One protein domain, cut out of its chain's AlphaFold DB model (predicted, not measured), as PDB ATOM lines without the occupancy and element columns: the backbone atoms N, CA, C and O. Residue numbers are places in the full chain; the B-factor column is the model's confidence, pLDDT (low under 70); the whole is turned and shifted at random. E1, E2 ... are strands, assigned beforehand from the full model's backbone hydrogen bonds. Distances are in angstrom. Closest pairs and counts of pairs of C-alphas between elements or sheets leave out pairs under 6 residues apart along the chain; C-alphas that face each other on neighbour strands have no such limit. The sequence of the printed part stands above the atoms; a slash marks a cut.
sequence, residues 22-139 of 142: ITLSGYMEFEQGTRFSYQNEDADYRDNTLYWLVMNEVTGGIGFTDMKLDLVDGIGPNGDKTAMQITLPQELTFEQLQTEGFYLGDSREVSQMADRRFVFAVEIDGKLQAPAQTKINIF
ATOM      1  N   ILE A  22     141.316 149.593 137.512       80.62
ATOM      2  CA  ILE A  22     140.924 150.991 137.652       80.62
ATOM      3  C   ILE A  22     142.019 151.841 137.013       80.62
ATOM      4  O   ILE A  22     143.187 151.746 137.384       80.62
ATOM      5  N   THR A  23     141.640 152.683 136.054       84.25
ATOM      6  CA  THR A  23     142.535 153.703 135.497       84.25
ATOM      7  C   THR A  23     142.252 155.037 136.175       84.25
ATOM      8  O   THR A  23     141.110 155.496 136.197       84.25
ATOM      9  N   LEU A  24     143.293 155.651 136.732       83.06
ATOM     10  CA  LEU A  24     143.241 156.898 137.478       83.06
ATOM     11  C   LEU A  24     144.089 157.965 136.787       83.06
ATOM     12  O   LEU A  24     145.251 157.747 136.439       83.06
ATOM     13  N   SER A  25     143.501 159.148 136.664       87.38
ATOM     14  CA  SER A  25     144.189 160.382 136.299       87.38
ATOM     15  C   SER A  25     143.851 161.415 137.357       87.38
ATOM     16  O   SER A  25     142.700 161.508 137.788       87.38
ATOM     17  N   GLY A  26     144.849 162.159 137.806       86.88
ATOM     18  CA  GLY A  26     144.687 163.034 138.951       86.88
ATOM     19  C   GLY A  26     145.801 164.051 139.066       86.88
ATOM     20  O   GLY A  26     146.863 163.928 138.456       86.88
ATOM     21  N   TYR A  27     145.522 165.065 139.870       88.75
ATOM     22  CA  TYR A  27     146.468 166.090 140.260       88.75
ATOM     23  C   TYR A  27     146.365 166.259 141.771       88.75
ATOM     24  O   TYR A  27     145.265 166.416 142.304       88.75
ATOM     25  N   MET A  28     147.497 166.160 142.455       88.88
ATOM     26  CA  MET A  28     147.610 166.451 143.878       88.88
ATOM     27  C   MET A  28     148.306 167.794 144.021       88.88
ATOM     28  O   MET A  28     149.416 167.951 143.519       88.88
ATOM     29  N   GLU A  29     147.657 168.730 144.700       92.00
ATOM     30  CA  GLU A  29     148.212 170.038 145.030       92.00
ATOM     31  C   GLU A  29     148.515 170.090 146.525       92.00
ATOM     32  O   GLU A  29     147.721 169.630 147.351       92.00
ATOM     33  N   PHE A  30     149.678 170.633 146.860       93.94
ATOM     34  CA  PHE A  30     150.160 170.774 148.220       93.94
ATOM     35  C   PHE A  30     150.400 172.247 148.517       93.94
ATOM     36  O   PHE A  30     151.114 172.950 147.797       93.94
ATOM     37  N   GLU A  31     149.808 172.702 149.613       91.94
ATOM     38  CA  GLU A  31     149.971 174.060 150.110       91.94
ATOM     39  C   GLU A  31     150.929 174.098 151.299       91.94
ATOM     40  O   GLU A  31     151.264 173.074 151.906       91.94
ATOM     41  N   GLN A  32     151.341 175.314 151.659       88.62
ATOM     42  CA  GLN A  32     152.157 175.555 152.840       88.62
ATOM     43  C   GLN A  32     151.517 174.918 154.085       88.62
ATOM     44  O   GLN A  32     150.308 174.999 154.302       88.62
ATOM     45  N   GLY A  33     152.336 174.268 154.906       86.50
ATOM     46  CA  GLY A  33     151.908 173.492 156.065       86.50
ATOM     47  C   GLY A  33     151.590 172.022 155.775       86.50
ATOM     48  O   GLY A  33     151.410 171.258 156.729       86.50
ATOM     49  N   THR A  34     151.562 171.582 154.508       91.31
ATOM     50  CA  THR A  34     151.418 170.151 154.188       91.31
ATOM     51  C   THR A  34     152.597 169.370 154.762       91.31
ATOM     52  O   THR A  34     153.765 169.725 154.576       91.31
ATOM     53  N   ARG A  35     152.290 168.278 155.469       90.38
ATOM     54  CA  ARG A  35     153.278 167.434 156.142       90.38
ATOM     55  C   ARG A  35     152.945 165.964 155.959       90.38
ATOM     56  O   ARG A  35     151.814 165.546 156.196       90.38
ATOM     57  N   PHE A  36     153.972 165.178 155.653       90.12
ATOM     58  CA  PHE A  36     153.911 163.723 155.718       90.12
ATOM     59  C   PHE A  36     154.742 163.249 156.902       90.12
ATOM     60  O   PHE A  36     155.849 163.733 157.141       90.12
ATOM     61  N   SER A  37     154.194 162.330 157.687       89.19
ATOM     62  CA  SER A  37     154.857 161.794 158.873       89.19
ATOM     63  C   SER A  37     154.663 160.293 158.902       89.19
ATOM     64  O   SER A  37     153.541 159.809 158.774       89.19
ATOM     65  N   TYR A  38     155.762 159.572 159.061       91.31
ATOM     66  CA  TYR A  38     155.768 158.125 159.145       91.31
ATOM     67  C   TYR A  38     156.538 157.684 160.384       91.31
ATOM     68  O   TYR A  38     157.601 158.225 160.693       91.31
ATOM     69  N   GLN A  39     155.995 156.684 161.063       87.75
ATOM     70  CA  GLN A  39     156.603 156.009 162.194       87.75
ATOM     71  C   GLN A  39     156.578 154.514 161.902       87.75
ATOM     72  O   GLN A  39     155.550 153.976 161.492       87.75
ATOM     73  N   ASN A  40     157.716 153.856 162.104       81.38
ATOM     74  CA  ASN A  40     157.792 152.405 162.068       81.38
ATOM     75  C   ASN A  40     157.774 151.882 163.507       81.38
ATOM     76  O   ASN A  40     158.769 152.041 164.217       81.38
ATOM     77  N   GLU A  41     156.646 151.305 163.923       80.44
ATOM     78  CA  GLU A  41     156.481 150.690 165.248       80.44
ATOM     79  C   GLU A  41     157.163 149.317 165.347       80.44
ATOM     80  O   GLU A  41     157.535 148.900 166.439       80.44
ATOM     81  N   ASP A  42     157.406 148.655 164.212       78.62
ATOM     82  CA  ASP A  42     158.053 147.338 164.140       78.62
ATOM     83  C   ASP A  42     159.588 147.427 164.075       78.62
ATOM     84  O   ASP A  42     160.286 146.411 164.010       78.62
ATOM     85  N   ALA A  43     160.146 148.639 164.044       74.75
ATOM     86  CA  ALA A  43     161.588 148.837 164.013       74.75
ATOM     87  C   ALA A  43     162.218 148.579 165.392       74.75
ATOM     88  O   ALA A  43     161.849 149.193 166.391       74.75
ATOM     89  N   ASP A  44     163.231 147.710 165.422       75.81
ATOM     90  CA  ASP A  44     164.059 147.459 166.605       75.81
ATOM     91  C   ASP A  44     165.109 148.573 166.754       75.81
ATOM     92  O   ASP A  44     166.188 148.548 166.146       75.81
ATOM     93  N   TYR A  45     164.754 149.617 167.503       76.00
ATOM     94  CA  TYR A  45     165.656 150.725 167.793       76.00
ATOM     95  C   TYR A  45     166.653 150.344 168.895       76.00
ATOM     96  O   TYR A  45     166.373 149.575 169.808       76.00
ATOM     97  N   ARG A  46     167.864 150.916 168.824       77.81
ATOM     98  CA  ARG A  46     168.910 150.691 169.844       77.81
ATOM     99  C   ARG A  46     168.556 151.284 171.211       77.81
ATOM    100  O   ARG A  46     169.223 150.971 172.196       77.81
ATOM    101  N   ASP A  47     167.568 152.163 171.247       80.69
ATOM    102  CA  ASP A  47     166.992 152.764 172.437       80.69
ATOM    103  C   ASP A  47     165.467 152.574 172.431       80.69
ATOM    104  O   ASP A  47     164.891 152.052 171.480       80.69
ATOM    105  N   ASN A  48     164.808 152.985 173.513       78.38
ATOM    106  CA  ASN A  48     163.353 152.874 173.645       78.38
ATOM    107  C   ASN A  48     162.606 154.046 172.976       78.38
ATOM    108  O   ASN A  48     161.428 154.262 173.273       78.38
ATOM    109  N   THR A  49     163.278 154.847 172.143       79.88
ATOM    110  CA  THR A  49     162.679 156.016 171.501       79.88
ATOM    111  C   THR A  49     162.087 155.612 170.161       79.88
ATOM    112  O   THR A  49     162.761 155.047 169.304       79.88
ATOM    113  N   LEU A  50     160.815 155.946 169.949       81.56
ATOM    114  CA  LEU A  50     160.205 155.803 168.637       81.56
ATOM    115  C   LEU A  50     160.531 157.027 167.785       81.56
ATOM    116  O   LEU A  50     160.266 158.161 168.186       81.56
ATOM    117  N   TYR A  51     161.056 156.786 166.588       85.75
ATOM    118  CA  TYR A  51     161.430 157.848 165.667       85.75
ATOM    119  C   TYR A  51     160.381 158.069 164.576       85.75
ATOM    120  O   TYR A  51     159.811 157.130 164.018       85.75
ATOM    121  N   TRP A  52     160.182 159.339 164.244       90.88
ATOM    122  CA  TRP A  52     159.367 159.825 163.144       90.88
ATOM    123  C   TRP A  52     160.260 160.297 162.004       90.88
ATOM    124  O   TRP A  52     161.132 161.146 162.204       90.88
ATOM    125  N   LEU A  53     160.000 159.790 160.798       90.44
ATOM    126  CA  LEU A  53     160.450 160.412 159.560       90.44
ATOM    127  C   LEU A  53     159.391 161.426 159.131       90.44
ATOM    128  O   LEU A  53     158.254 161.058 158.829       90.44
ATOM    129  N   VAL A  54     159.766 162.699 159.100       91.25
ATOM    130  CA  VAL A  54     158.863 163.802 158.771       91.25
ATOM    131  C   VAL A  54     159.360 164.522 157.524       91.25
ATOM    132  O   VAL A  54     160.480 165.023 157.508       91.25
ATOM    133  N   MET A  55     158.513 164.599 156.499       92.44
ATOM    134  CA  MET A  55     158.682 165.481 155.342       92.44
ATOM    135  C   MET A  55     157.844 166.738 155.596       92.44
ATOM    136  O   MET A  55     156.619 166.649 155.718       92.44
ATOM    137  N   ASN A  56     158.503 167.884 155.758       91.62
ATOM    138  CA  ASN A  56     157.868 169.119 156.227       91.62
ATOM    139  C   ASN A  56     157.705 170.151 155.113       91.62
ATOM    140  O   ASN A  56     158.560 170.230 154.231       91.62
ATOM    141  N   GLU A  57     156.650 170.966 155.216       91.88
ATOM    142  CA  GLU A  57     156.356 172.075 154.295       91.88
ATOM    143  C   GLU A  57     156.450 171.632 152.835       91.88
ATOM    144  O   GLU A  57     157.283 172.117 152.071       91.88
ATOM    145  N   VAL A  58     155.644 170.629 152.478       92.06
ATOM    146  CA  VAL A  58     155.555 170.161 151.095       92.06
ATOM    147  C   VAL A  58     154.657 171.102 150.311       92.06
ATOM    148  O   VAL A  58     153.520 171.335 150.704       92.06
ATOM    149  N   THR A  59     155.146 171.628 149.200       95.38
ATOM    150  CA  THR A  59     154.396 172.544 148.336       95.38
ATOM    151  C   THR A  59     154.514 172.134 146.874       95.38
ATOM    152  O   THR A  59     155.369 171.320 146.523       95.38
ATOM    153  N   GLY A  60     153.654 172.692 146.024       93.81
ATOM    154  CA  GLY A  60     153.633 172.417 144.587       93.81
ATOM    155  C   GLY A  60     152.627 171.328 144.244       93.81
ATOM    156  O   GLY A  60     151.637 171.149 144.952       93.81
ATOM    157  N   GLY A  61     152.860 170.578 143.171       92.69
ATOM    158  CA  GLY A  61     151.915 169.542 142.774       92.69
ATOM    159  C   GLY A  61     152.494 168.380 141.992       92.69
ATOM    160  O   GLY A  61     153.601 168.431 141.455       92.69
ATOM    161  N   ILE A  62     151.718 167.299 141.965       91.94
ATOM    162  CA  ILE A  62     152.026 166.064 141.249       91.94
ATOM    163  C   ILE A  62     150.823 165.698 140.385       91.94
ATOM    164  O   ILE A  62     149.764 165.325 140.890       91.94
ATOM    165  N   GLY A  63     151.015 165.769 139.073       90.75
ATOM    166  CA  GLY A  63     150.074 165.324 138.058       90.75
ATOM    167  C   GLY A  63     150.432 163.948 137.512       90.75
ATOM    168  O   GLY A  63     151.595 163.643 137.240       90.75
ATOM    169  N   PHE A  64     149.412 163.125 137.300       89.94
ATOM    170  CA  PHE A  64     149.540 161.835 136.637       89.94
ATOM    171  C   PHE A  64     148.334 161.552 135.748       89.94
ATOM    172  O   PHE A  64     147.210 161.984 136.010       89.94
ATOM    173  N   THR A  65     148.561 160.801 134.677       87.75
ATOM    174  CA  THR A  65     147.512 160.396 133.739       87.75
ATOM    175  C   THR A  65     147.686 158.929 133.400       87.75
ATOM    176  O   THR A  65     148.794 158.502 133.092       87.75
ATOM    177  N   ASP A  66     146.596 158.171 133.453       87.12
ATOM    178  CA  ASP A  66     146.552 156.742 133.128       87.12
ATOM    179  C   ASP A  66     147.378 155.831 134.058       87.12
ATOM    180  O   ASP A  66     147.937 154.819 133.626       87.12
ATOM    181  N   MET A  67     147.428 156.146 135.356       84.81
ATOM    182  CA  MET A  67     147.909 155.189 136.358       84.81
ATOM    183  C   MET A  67     146.905 154.040 136.469       84.81
ATOM    184  O   MET A  67     145.709 154.292 136.603       84.81
ATOM    185  N   LYS A  68     147.360 152.784 136.429       86.38
ATOM    186  CA  LYS A  68     146.459 151.622 136.525       86.38
ATOM    187  C   LYS A  68     146.662 150.854 137.815       86.38
ATOM    188  O   LYS A  68     147.802 150.611 138.206       86.38
ATOM    189  N   LEU A  69     145.555 150.466 138.433       83.50
ATOM    190  CA  LEU A  69     145.505 149.604 139.605       83.50
ATOM    191  C   LEU A  69     144.794 148.306 139.222       83.50
ATOM    192  O   LEU A  69     143.614 148.329 138.870       83.50
ATOM    193  N   ASP A  70     145.514 147.195 139.302       85.62
ATOM    194  CA  ASP A  70     145.025 145.855 138.985       85.62
ATOM    195  C   ASP A  70     145.214 144.935 140.201       85.62
ATOM    196  O   ASP A  70     146.227 145.019 140.901       85.62
ATOM    197  N   LEU A  71     144.261 144.031 140.440       81.94
ATOM    198  CA  LEU A  71     144.484 142.872 141.304       81.94
ATOM    199  C   LEU A  71     145.041 141.752 140.423       81.94
ATOM    200  O   LEU A  71     144.445 141.418 139.400       81.94
ATOM    201  N   VAL A  72     146.208 141.221 140.774       82.38
ATOM    202  CA  VAL A  72     146.877 140.185 139.982       82.38
ATOM    203  C   VAL A  72     147.252 138.998 140.851       82.38
ATOM    204  O   VAL A  72     147.822 139.162 141.929       82.38
ATOM    205  N   ASP A  73     146.986 137.800 140.349       84.44
ATOM    206  CA  ASP A  73     147.438 136.553 140.958       84.44
ATOM    207  C   ASP A  73     148.769 136.085 140.373       84.44
ATOM    208  O   ASP A  73     149.255 136.591 139.356       84.44
ATOM    209  N   GLY A  74     149.371 135.081 141.008       79.38
ATOM    210  CA  GLY A  74     150.577 134.449 140.480       79.38
ATOM    211  C   GLY A  74     151.872 135.198 140.795       79.38
ATOM    212  O   GLY A  74     152.886 134.961 140.138       79.38
ATOM    213  N   ILE A  75     151.864 136.108 141.773       72.88
ATOM    214  CA  ILE A  75     153.035 136.899 142.172       72.88
ATOM    215  C   ILE A  75     153.777 136.213 143.338       72.88
ATOM    216  O   ILE A  75     153.207 135.439 144.103       72.88
ATOM    217  N   GLY A  76     155.077 136.492 143.484       69.06
ATOM    218  CA  GLY A  76     155.945 135.911 144.518       69.06
ATOM    219  C   GLY A  76     156.723 134.669 144.048       69.06
ATOM    220  O   GLY A  76     156.480 134.175 142.950       69.06
ATOM    221  N   PRO A  77     157.680 134.153 144.849       70.75
ATOM    222  CA  PRO A  77     158.592 133.084 144.417       70.75
ATOM    223  C   PRO A  77     157.900 131.781 143.995       70.75
ATOM    224  O   PRO A  77     158.420 131.070 143.141       70.75
ATOM    225  N   ASN A  78     156.732 131.490 144.579       80.06
ATOM    226  CA  ASN A  78     155.952 130.281 144.310       80.06
ATOM    227  C   ASN A  78     154.718 130.541 143.427       80.06
ATOM    228  O   ASN A  78     154.004 129.596 143.107       80.06
ATOM    229  N   GLY A  79     154.467 131.797 143.030       78.19
ATOM    230  CA  GLY A  79     153.314 132.169 142.205       78.19
ATOM    231  C   GLY A  79     151.957 131.903 142.865       78.19
ATOM    232  O   GLY A  79     150.989 131.597 142.178       78.19
ATOM    233  N   ASP A  80     151.884 131.974 144.188       78.44
ATOM    234  CA  ASP A  80     150.706 131.650 144.995       78.44
ATOM    235  C   ASP A  80     150.097 132.876 145.689       78.44
ATOM    236  O   ASP A  80     149.171 132.735 146.486       78.44
ATOM    237  N   LYS A  81     150.607 134.082 145.402       76.62
ATOM    238  CA  LYS A  81     150.123 135.316 146.020       76.62
ATOM    239  C   LYS A  81     149.318 136.159 145.048       76.62
ATOM    240  O   LYS A  81     149.762 136.442 143.931       76.62
ATOM    241  N   THR A  82     148.193 136.641 145.553       77.12
ATOM    242  CA  THR A  82     147.480 137.793 145.018       77.12
ATOM    243  C   THR A  82     148.193 139.071 145.460       77.12
ATOM    244  O   THR A  82     148.611 139.205 146.615       77.12
ATOM    245  N   ALA A  83     148.358 140.012 144.538       79.00
ATOM    246  CA  ALA A  83     149.018 141.285 144.770       79.00
ATOM    247  C   ALA A  83     148.215 142.431 144.164       79.00
ATOM    248  O   ALA A  83     147.584 142.295 143.116       79.00
ATOM    249  N   MET A  84     148.327 143.597 144.792       80.00
ATOM    250  CA  MET A  84     147.956 144.844 144.140       80.00
ATOM    251  C   MET A  84     149.101 145.244 143.208       80.00
ATOM    252  O   MET A  84     150.237 145.439 143.654       80.00
ATOM    253  N   GLN A  85     148.815 145.350 141.914       82.81
ATOM    254  CA  GLN A  85     149.744 145.836 140.906       82.81
ATOM    255  C   GLN A  85     149.401 147.274 140.536       82.81
ATOM    256  O   GLN A  85     148.311 147.575 140.059       82.81
ATOM    257  N   ILE A  86     150.380 148.155 140.714       83.19
ATOM    258  CA  ILE A  86     150.324 149.540 140.262       83.19
ATOM    259  C   ILE A  86     151.150 149.630 138.981       83.19
ATOM    260  O   ILE A  86     152.368 149.437 139.004       83.19
ATOM    261  N   THR A  87     150.502 149.924 137.856       85.56
ATOM    262  CA  THR A  87     151.196 150.298 136.621       85.56
ATOM    263  C   THR A  87     151.360 151.808 136.604       85.56
ATOM    264  O   THR A  87     150.374 152.551 136.562       85.56
ATOM    265  N   LEU A  88     152.614 152.259 136.643       84.75
ATOM    266  CA  LEU A  88     152.930 153.679 136.608       84.75
ATOM    267  C   LEU A  88     152.535 154.291 135.259       84.75
ATOM    268  O   LEU A  88     152.662 153.631 134.218       84.75
ATOM    269  N   PRO A  89     152.098 155.558 135.263       84.56
ATOM    270  CA  PRO A  89     151.876 156.294 134.032       84.56
ATOM    271  C   PRO A  89     153.200 156.469 133.281       84.56
ATOM    272  O   PRO A  89     154.287 156.404 133.863       84.56
ATOM    273  N   GLN A  90     153.118 156.725 131.975       85.56
ATOM    274  CA  GLN A  90     154.312 157.002 131.171       85.56
ATOM    275  C   GLN A  90     155.058 158.250 131.668       85.56
ATOM    276  O   GLN A  90     156.280 158.345 131.546       85.56
ATOM    277  N   GLU A  91     154.318 159.192 132.248       86.81
ATOM    278  CA  GLU A  91     154.836 160.455 132.734       86.81
ATOM    279  C   GLU A  91     154.157 160.843 134.050       86.81
ATOM    280  O   GLU A  91     152.931 160.801 134.175       86.81
ATOM    281  N   LEU A  92     154.976 161.238 135.020       88.56
ATOM    282  CA  LEU A  92     154.565 162.015 136.182       88.56
ATOM    283  C   LEU A  92     155.037 163.452 135.969       88.56
ATOM    284  O   LEU A  92     156.202 163.674 135.628       88.56
ATOM    285  N   THR A  93     154.142 164.415 136.162       91.31
ATOM    286  CA  THR A  93     154.455 165.846 136.075       91.31
ATOM    287  C   THR A  93     154.545 166.417 137.478       91.31
ATOM    288  O   THR A  93     153.635 166.235 138.278       91.31
ATOM    289  N   PHE A  94     155.643 167.098 137.770       92.94
ATOM    290  CA  PHE A  94     155.869 167.818 139.011       92.94
ATOM    291  C   PHE A  94     155.793 169.307 138.708       92.94
ATOM    292  O   PHE A  94     156.511 169.794 137.836       92.94
ATOM    293  N   GLU A  95     154.925 170.013 139.420       93.12
ATOM    294  CA  GLU A  95     154.779 171.461 139.312       93.12
ATOM    295  C   GLU A  95     155.364 172.091 140.570       93.12
ATOM    296  O   GLU A  95     154.698 172.155 141.602       93.12
ATOM    297  N   GLN A  96     156.636 172.502 140.489       92.50
ATOM    298  CA  GLN A  96     157.362 173.138 141.599       92.50
ATOM    299  C   GLN A  96     157.258 172.349 142.916       92.50
ATOM    300  O   GLN A  96     157.050 172.929 143.982       92.50
ATOM    301  N   LEU A  97     157.379 171.016 142.851       92.94
ATOM    302  CA  LEU A  97     157.312 170.186 144.048       92.94
ATOM    303  C   LEU A  97     158.534 170.475 144.924       92.94
ATOM    304  O   LEU A  97     159.675 170.231 144.525       92.94
ATOM    305  N   GLN A  98     158.292 170.959 146.135       93.44
ATOM    306  CA  GLN A  98     159.336 171.369 147.067       93.44
ATOM    307  C   GLN A  98     159.034 170.868 148.476       93.44
ATOM    308  O   GLN A  98     157.885 170.637 148.841       93.44
ATOM    309  N   THR A  99     160.084 170.695 149.277       93.00
ATOM    310  CA  THR A  99     159.985 170.475 150.725       93.00
ATOM    311  C   THR A  99     161.078 171.257 151.441       93.00
ATOM    312  O   THR A  99     162.216 171.308 150.971       93.00
ATOM    313  N   GLU A 100     160.778 171.807 152.621       91.19
ATOM    314  CA  GLU A 100     161.819 172.354 153.505       91.19
ATOM    315  C   GLU A 100     162.814 171.282 153.968       91.19
ATOM    316  O   GLU A 100     163.949 171.594 154.332       91.19
ATOM    317  N   GLY A 101     162.392 170.016 153.990       89.00
ATOM    318  CA  GLY A 101     163.288 168.903 154.241       89.00
ATOM    319  C   GLY A 101     162.650 167.692 154.896       89.00
ATOM    320  O   GLY A 101     161.519 167.700 155.387       89.00
ATOM    321  N   PHE A 102     163.470 166.651 154.934       89.81
ATOM    322  CA  PHE A 102     163.248 165.419 155.663       89.81
ATOM    323  C   PHE A 102     163.981 165.483 156.999       89.81
ATOM    324  O   PHE A 102     165.187 165.756 157.061       89.81
ATOM    325  N   TYR A 103     163.250 165.189 158.067       91.06
ATOM    326  CA  TYR A 103     163.721 165.238 159.443       91.06
ATOM    327  C   TYR A 103     163.482 163.894 160.121       91.06
ATOM    328  O   TYR A 103     162.439 163.273 159.928       91.06
ATOM    329  N   LEU A 104     164.449 163.467 160.932       89.00
ATOM    330  CA  LEU A 104     164.307 162.329 161.835       89.00
ATOM    331  C   LEU A 104     164.361 162.831 163.279       89.00
ATOM    332  O   LEU A 104     165.270 163.590 163.622       89.00
ATOM    333  N   GLY A 105     163.412 162.408 164.109       88.62
ATOM    334  CA  GLY A 105     163.331 162.819 165.511       88.62
ATOM    335  C   GLY A 105     162.226 162.094 166.269       88.62
ATOM    336  O   GLY A 105     161.577 161.207 165.731       88.62
ATOM    337  N   ASP A 106     162.015 162.478 167.516       88.62
ATOM    338  CA  ASP A 106     161.111 161.842 168.483       88.62
ATOM    339  C   ASP A 106     159.655 162.346 168.423       88.62
ATOM    340  O   ASP A 106     158.798 161.890 169.179       88.62
ATOM    341  N   SER A 107     159.338 163.269 167.511       87.06
ATOM    342  CA  SER A 107     158.007 163.868 167.373       87.06
ATOM    343  C   SER A 107     157.550 163.947 165.919       87.06
ATOM    344  O   SER A 107     158.349 164.117 165.009       87.06
ATOM    345  N   ARG A 108     156.237 163.885 165.680       86.12
ATOM    346  CA  ARG A 108     155.640 164.079 164.344       86.12
ATOM    347  C   ARG A 108     155.635 165.545 163.879       86.12
ATOM    348  O   ARG A 108     155.333 165.824 162.722       86.12
ATOM    349  N   GLU A 109     155.906 166.494 164.776       86.50
ATOM    350  CA  GLU A 109     155.897 167.932 164.488       86.50
ATOM    351  C   GLU A 109     157.306 168.516 164.519       86.50
ATOM    352  O   GLU A 109     157.989 168.469 165.539       86.50
ATOM    353  N   VAL A 110     157.706 169.181 163.435       80.75
ATOM    354  CA  VAL A 110     159.060 169.745 163.303       80.75
ATOM    355  C   VAL A 110     159.351 170.880 164.296       80.75
ATOM    356  O   VAL A 110     160.507 171.100 164.654       80.75
ATOM    357  N   SER A 111     158.326 171.571 164.798       75.88
ATOM    358  CA  SER A 111     158.467 172.627 165.812       75.88
ATOM    359  C   SER A 111     158.807 172.103 167.212       75.88
ATOM    360  O   SER A 111     159.323 172.868 168.025       75.88
ATOM    361  N   GLN A 112     158.532 170.825 167.498       66.75
ATOM    362  CA  GLN A 112     158.699 170.223 168.828       66.75
ATOM    363  C   GLN A 112     159.877 169.238 168.913       66.75
ATOM    364  O   GLN A 112     160.157 168.715 169.986       66.75
ATOM    365  N   MET A 113     160.589 168.994 167.808       64.94
ATOM    366  CA  MET A 113     161.735 168.080 167.762       64.94
ATOM    367  C   MET A 113     163.020 168.788 168.219       64.94
ATOM    368  O   MET A 113     163.747 169.365 167.401       64.94
ATOM    369  N   ALA A 114     163.302 168.760 169.522       63.47
ATOM    370  CA  ALA A 114     164.503 169.373 170.098       63.47
ATOM    371  C   ALA A 114     165.811 168.729 169.587       63.47
ATOM    372  O   ALA A 114     166.791 169.443 169.386       63.47
ATOM    373  N   ASP A 115     165.790 167.427 169.269       68.19
ATOM    374  CA  ASP A 115     166.949 166.642 168.812       68.19
ATOM    375  C   ASP A 115     166.790 166.116 167.368       68.19
ATOM    376  O   ASP A 115     167.075 164.956 167.058       68.19
ATOM    377  N   ARG A 116     166.309 166.957 166.441       76.25
ATOM    378  CA  ARG A 116     166.149 166.547 165.031       76.25
ATOM    379  C   ARG A 116     167.468 166.454 164.276       76.25
ATOM    380  O   ARG A 116     168.309 167.354 164.313       76.25
ATOM    381  N   ARG A 117     167.564 165.423 163.440       84.62
ATOM    382  CA  ARG A 117     168.566 165.341 162.380       84.62
ATOM    383  C   ARG A 117     167.936 165.736 161.049       84.62
ATOM    384  O   ARG A 117     167.048 165.043 160.558       84.62
ATOM    385  N   PHE A 118     168.428 166.822 160.453       86.69
ATOM    386  CA  PHE A 118     168.173 167.105 159.039       86.69
ATOM    387  C   PHE A 118     168.847 166.028 158.189       86.69
ATOM    388  O   PHE A 118     170.035 165.740 158.374       86.69
ATOM    389  N   VAL A 119     168.082 165.422 157.286       89.69
ATOM    390  CA  VAL A 119     168.587 164.371 156.402       89.69
ATOM    391  C   VAL A 119     168.949 164.976 155.048       89.69
ATOM    392  O   VAL A 119     170.113 164.926 154.655       89.69
ATOM    393  N   PHE A 120     167.970 165.560 154.355       87.19
ATOM    394  CA  PHE A 120     168.126 166.263 153.078       87.19
ATOM    395  C   PHE A 120     166.846 167.044 152.743       87.19
ATOM    396  O   PHE A 120     165.819 166.863 153.395       87.19
ATOM    397  N   ALA A 121     166.903 167.887 151.715       87.69
ATOM    398  CA  ALA A 121     165.750 168.550 151.111       87.69
ATOM    399  C   ALA A 121     165.747 168.285 149.604       87.69
ATOM    400  O   ALA A 121     166.783 167.926 149.035       87.69
ATOM    401  N   VAL A 122     164.579 168.419 148.978       88.62
ATOM    402  CA  VAL A 122     164.384 168.130 147.558       88.62
ATOM    403  C   VAL A 122     163.517 169.215 146.934       88.62
ATOM    404  O   VAL A 122     162.504 169.613 147.502       88.62
ATOM    405  N   GLU A 123     163.916 169.634 145.742       89.56
ATOM    406  CA  GLU A 123     163.123 170.434 144.817       89.56
ATOM    407  C   GLU A 123     163.104 169.700 143.474       89.56
ATOM    408  O   GLU A 123     164.155 169.291 142.969       89.56
ATOM    409  N   ILE A 124     161.910 169.485 142.926       88.69
ATOM    410  CA  ILE A 124     161.698 168.844 141.630       88.69
ATOM    411  C   ILE A 124     160.717 169.694 140.837       88.69
ATOM    412  O   ILE A 124     159.567 169.875 141.231       88.69
ATOM    413  N   ASP A 125     161.165 170.147 139.675       90.44
ATOM    414  CA  ASP A 125     160.319 170.776 138.672       90.44
ATOM    415  C   ASP A 125     160.527 170.068 137.332       90.44
ATOM    416  O   ASP A 125     161.658 169.736 136.953       90.44
ATOM    417  N   GLY A 126     159.433 169.788 136.628       87.75
ATOM    418  CA  GLY A 126     159.452 169.080 135.352       87.75
ATOM    419  C   GLY A 126     158.835 167.685 135.413       87.75
ATOM    420  O   GLY A 126     157.778 167.476 135.999       87.75
ATOM    421  N   LYS A 127     159.426 166.719 134.704       88.56
ATOM    422  CA  LYS A 127     158.769 165.442 134.380       88.56
ATOM    423  C   LYS A 127     159.637 164.251 134.756       88.56
ATOM    424  O   LYS A 127     160.818 164.217 134.413       88.56
ATOM    425  N   LEU A 128     159.035 163.244 135.386       83.00
ATOM    426  CA  LEU A 128     159.639 161.923 135.553       83.00
ATOM    427  C   LEU A 128     158.993 160.964 134.562       83.00
ATOM    428  O   LEU A 128     157.800 160.674 134.645       83.00
ATOM    429  N   GLN A 129     159.796 160.461 133.631       84.25
ATOM    430  CA  GLN A 129     159.354 159.466 132.666       84.25
ATOM    431  C   GLN A 129     159.769 158.083 133.144       84.25
ATOM    432  O   GLN A 129     160.954 157.804 133.337       84.25
ATOM    433  N   ALA A 130     158.783 157.215 133.333       78.31
ATOM    434  CA  ALA A 130     159.030 155.805 133.564       78.31
ATOM    435  C   ALA A 130     159.061 155.075 132.212       78.31
ATOM    436  O   ALA A 130     158.333 155.454 131.286       78.31
ATOM    437  N   PRO A 131     159.851 153.995 132.066       80.25
ATOM    438  CA  PRO A 131     159.643 153.062 130.970       80.25
ATOM    439  C   PRO A 131     158.174 152.643 130.923       80.25
ATOM    440  O   PRO A 131     157.558 152.387 131.965       80.25
ATOM    441  N   ALA A 132     157.616 152.574 129.715       67.31
ATOM    442  CA  ALA A 132     156.238 152.145 129.526       67.31
ATOM    443  C   ALA A 132     155.992 150.819 130.263       67.31
ATOM    444  O   ALA A 132     156.810 149.902 130.180       67.31
ATOM    445  N   GLN A 133     154.858 150.730 130.965       70.88
ATOM    446  CA  GLN A 133     154.445 149.544 131.728       70.88
ATOM    447  C   GLN A 133     155.341 149.203 132.930       70.88
ATOM    448  O   GLN A 133     155.416 148.041 133.333       70.88
ATOM    449  N   THR A 134     156.004 150.193 133.534       82.94
ATOM    450  CA  THR A 134     156.658 149.984 134.833       82.94
ATOM    451  C   THR A 134     155.617 149.549 135.863       82.94
ATOM    452  O   THR A 134     154.618 150.237 136.074       82.94
ATOM    453  N   LYS A 135     155.851 148.392 136.489       81.62
ATOM    454  CA  LYS A 135     154.939 147.753 137.442       81.62
ATOM    455  C   LYS A 135     155.563 147.719 138.828       81.62
ATOM    456  O   LYS A 135     156.679 147.230 138.991       81.62
ATOM    457  N   ILE A 136     154.815 148.193 139.817       81.31
ATOM    458  CA  ILE A 136     155.115 148.022 141.237       81.31
ATOM    459  C   ILE A 136     154.103 147.021 141.787       81.31
ATOM    460  O   ILE A 136     152.899 147.237 141.681       81.31
ATOM    461  N   ASN A 137     154.593 145.922 142.358       75.50
ATOM    462  CA  ASN A 137     153.748 144.906 142.981       75.50
ATOM    463  C   ASN A 137     153.874 145.020 144.497       75.50
ATOM    464  O   ASN A 137     154.983 144.928 145.023       75.50
ATOM    465  N   ILE A 138     152.746 145.187 145.181       72.12
ATOM    466  CA  ILE A 138     152.674 145.196 146.642       72.12
ATOM    467  C   ILE A 138     151.973 143.912 147.071       72.12
ATOM    468  O   ILE A 138     150.833 143.658 146.683       72.12
ATOM    469  N   PHE A 139     152.669 143.091 147.852       69.06
ATOM    470  CA  PHE A 139     152.154 141.819 148.348       69.06
ATOM    471  C   PHE A 139     152.600 141.582 149.794       69.06
ATOM    472  O   PHE A 139     153.694 142.011 150.174       69.06
TER     473      PHE A 139
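AT A GLANCE: This is residues 22 to 139 of the 142 residues of an uncharacterized protein of Bacterioplanes sanyensis (UniProt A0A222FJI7). One strand sheet is bent into an open horseshoe: E1, E7 and the inner stretches of E3 and E5 form its roof, and two legs turn off the same way with empty space between them. One leg holds E2, the beginning of E3, the end of E5 and E6; the other holds the end of E3, E4 and E8. The printed part has 118 residues with eight named strands, E1 to E8 in order, and no named helix: all strand, in one branched, twisted, antiparallel sheet. It is loose, with a radius of gyration of the C-alphas of 17.8 A, and flat, spanning 46 by 37 by 20 A.

IN THESE COORDINATES: Find C-alpha 22 at (140.924, 150.991, 137.652); from there E1, residues 22 to 30, runs 24.3 A. Next come E2, residues 36 to 39, and E3, residues 52 to 75, 31.7 A, which bends by 131 degrees at residue 57. E4 is residues 81 to 87; E5, residues 91 to 105, 33.9 A, bends by 82 degrees at residue 96. E6, residues 117 to 120, runs on into E7, residues 123 to 129; E8, residues 135 to 138, ends at C-alpha (152.674, 145.196, 146.642).

HOW THE PARTS SIT: Look first at E3: E1 (N 24 and O 67, 2.8 A) and E2 (N 38 and O 53, 2.9 A) lie on one side, E4 (N 70 and O 85, 2.9 A) and E5 (N 54 and O 103, 2.9 A) on the other. E2, E3 and E4 form a meander, each strand the antiparallel neighbour of the one before. On the other side of E5 from E3 are E6 (N 102 and O 120, 2.8 A) and E7 (N 94 and O 126, 2.8 A). Edge strand E8 pairs with E4 (N 86 and O 136, 2.9 A). E2 and E8 are apart.

THE WHOLE: The C-alphas farthest apart, Gly 74 and Ala 114, are 47.9 A from each other. The printed part has no cut; the links E2 to E3 and E5 to E6 are long. Look for pLDDT under 70 at residues 76, 112 to 115, 132 and 139.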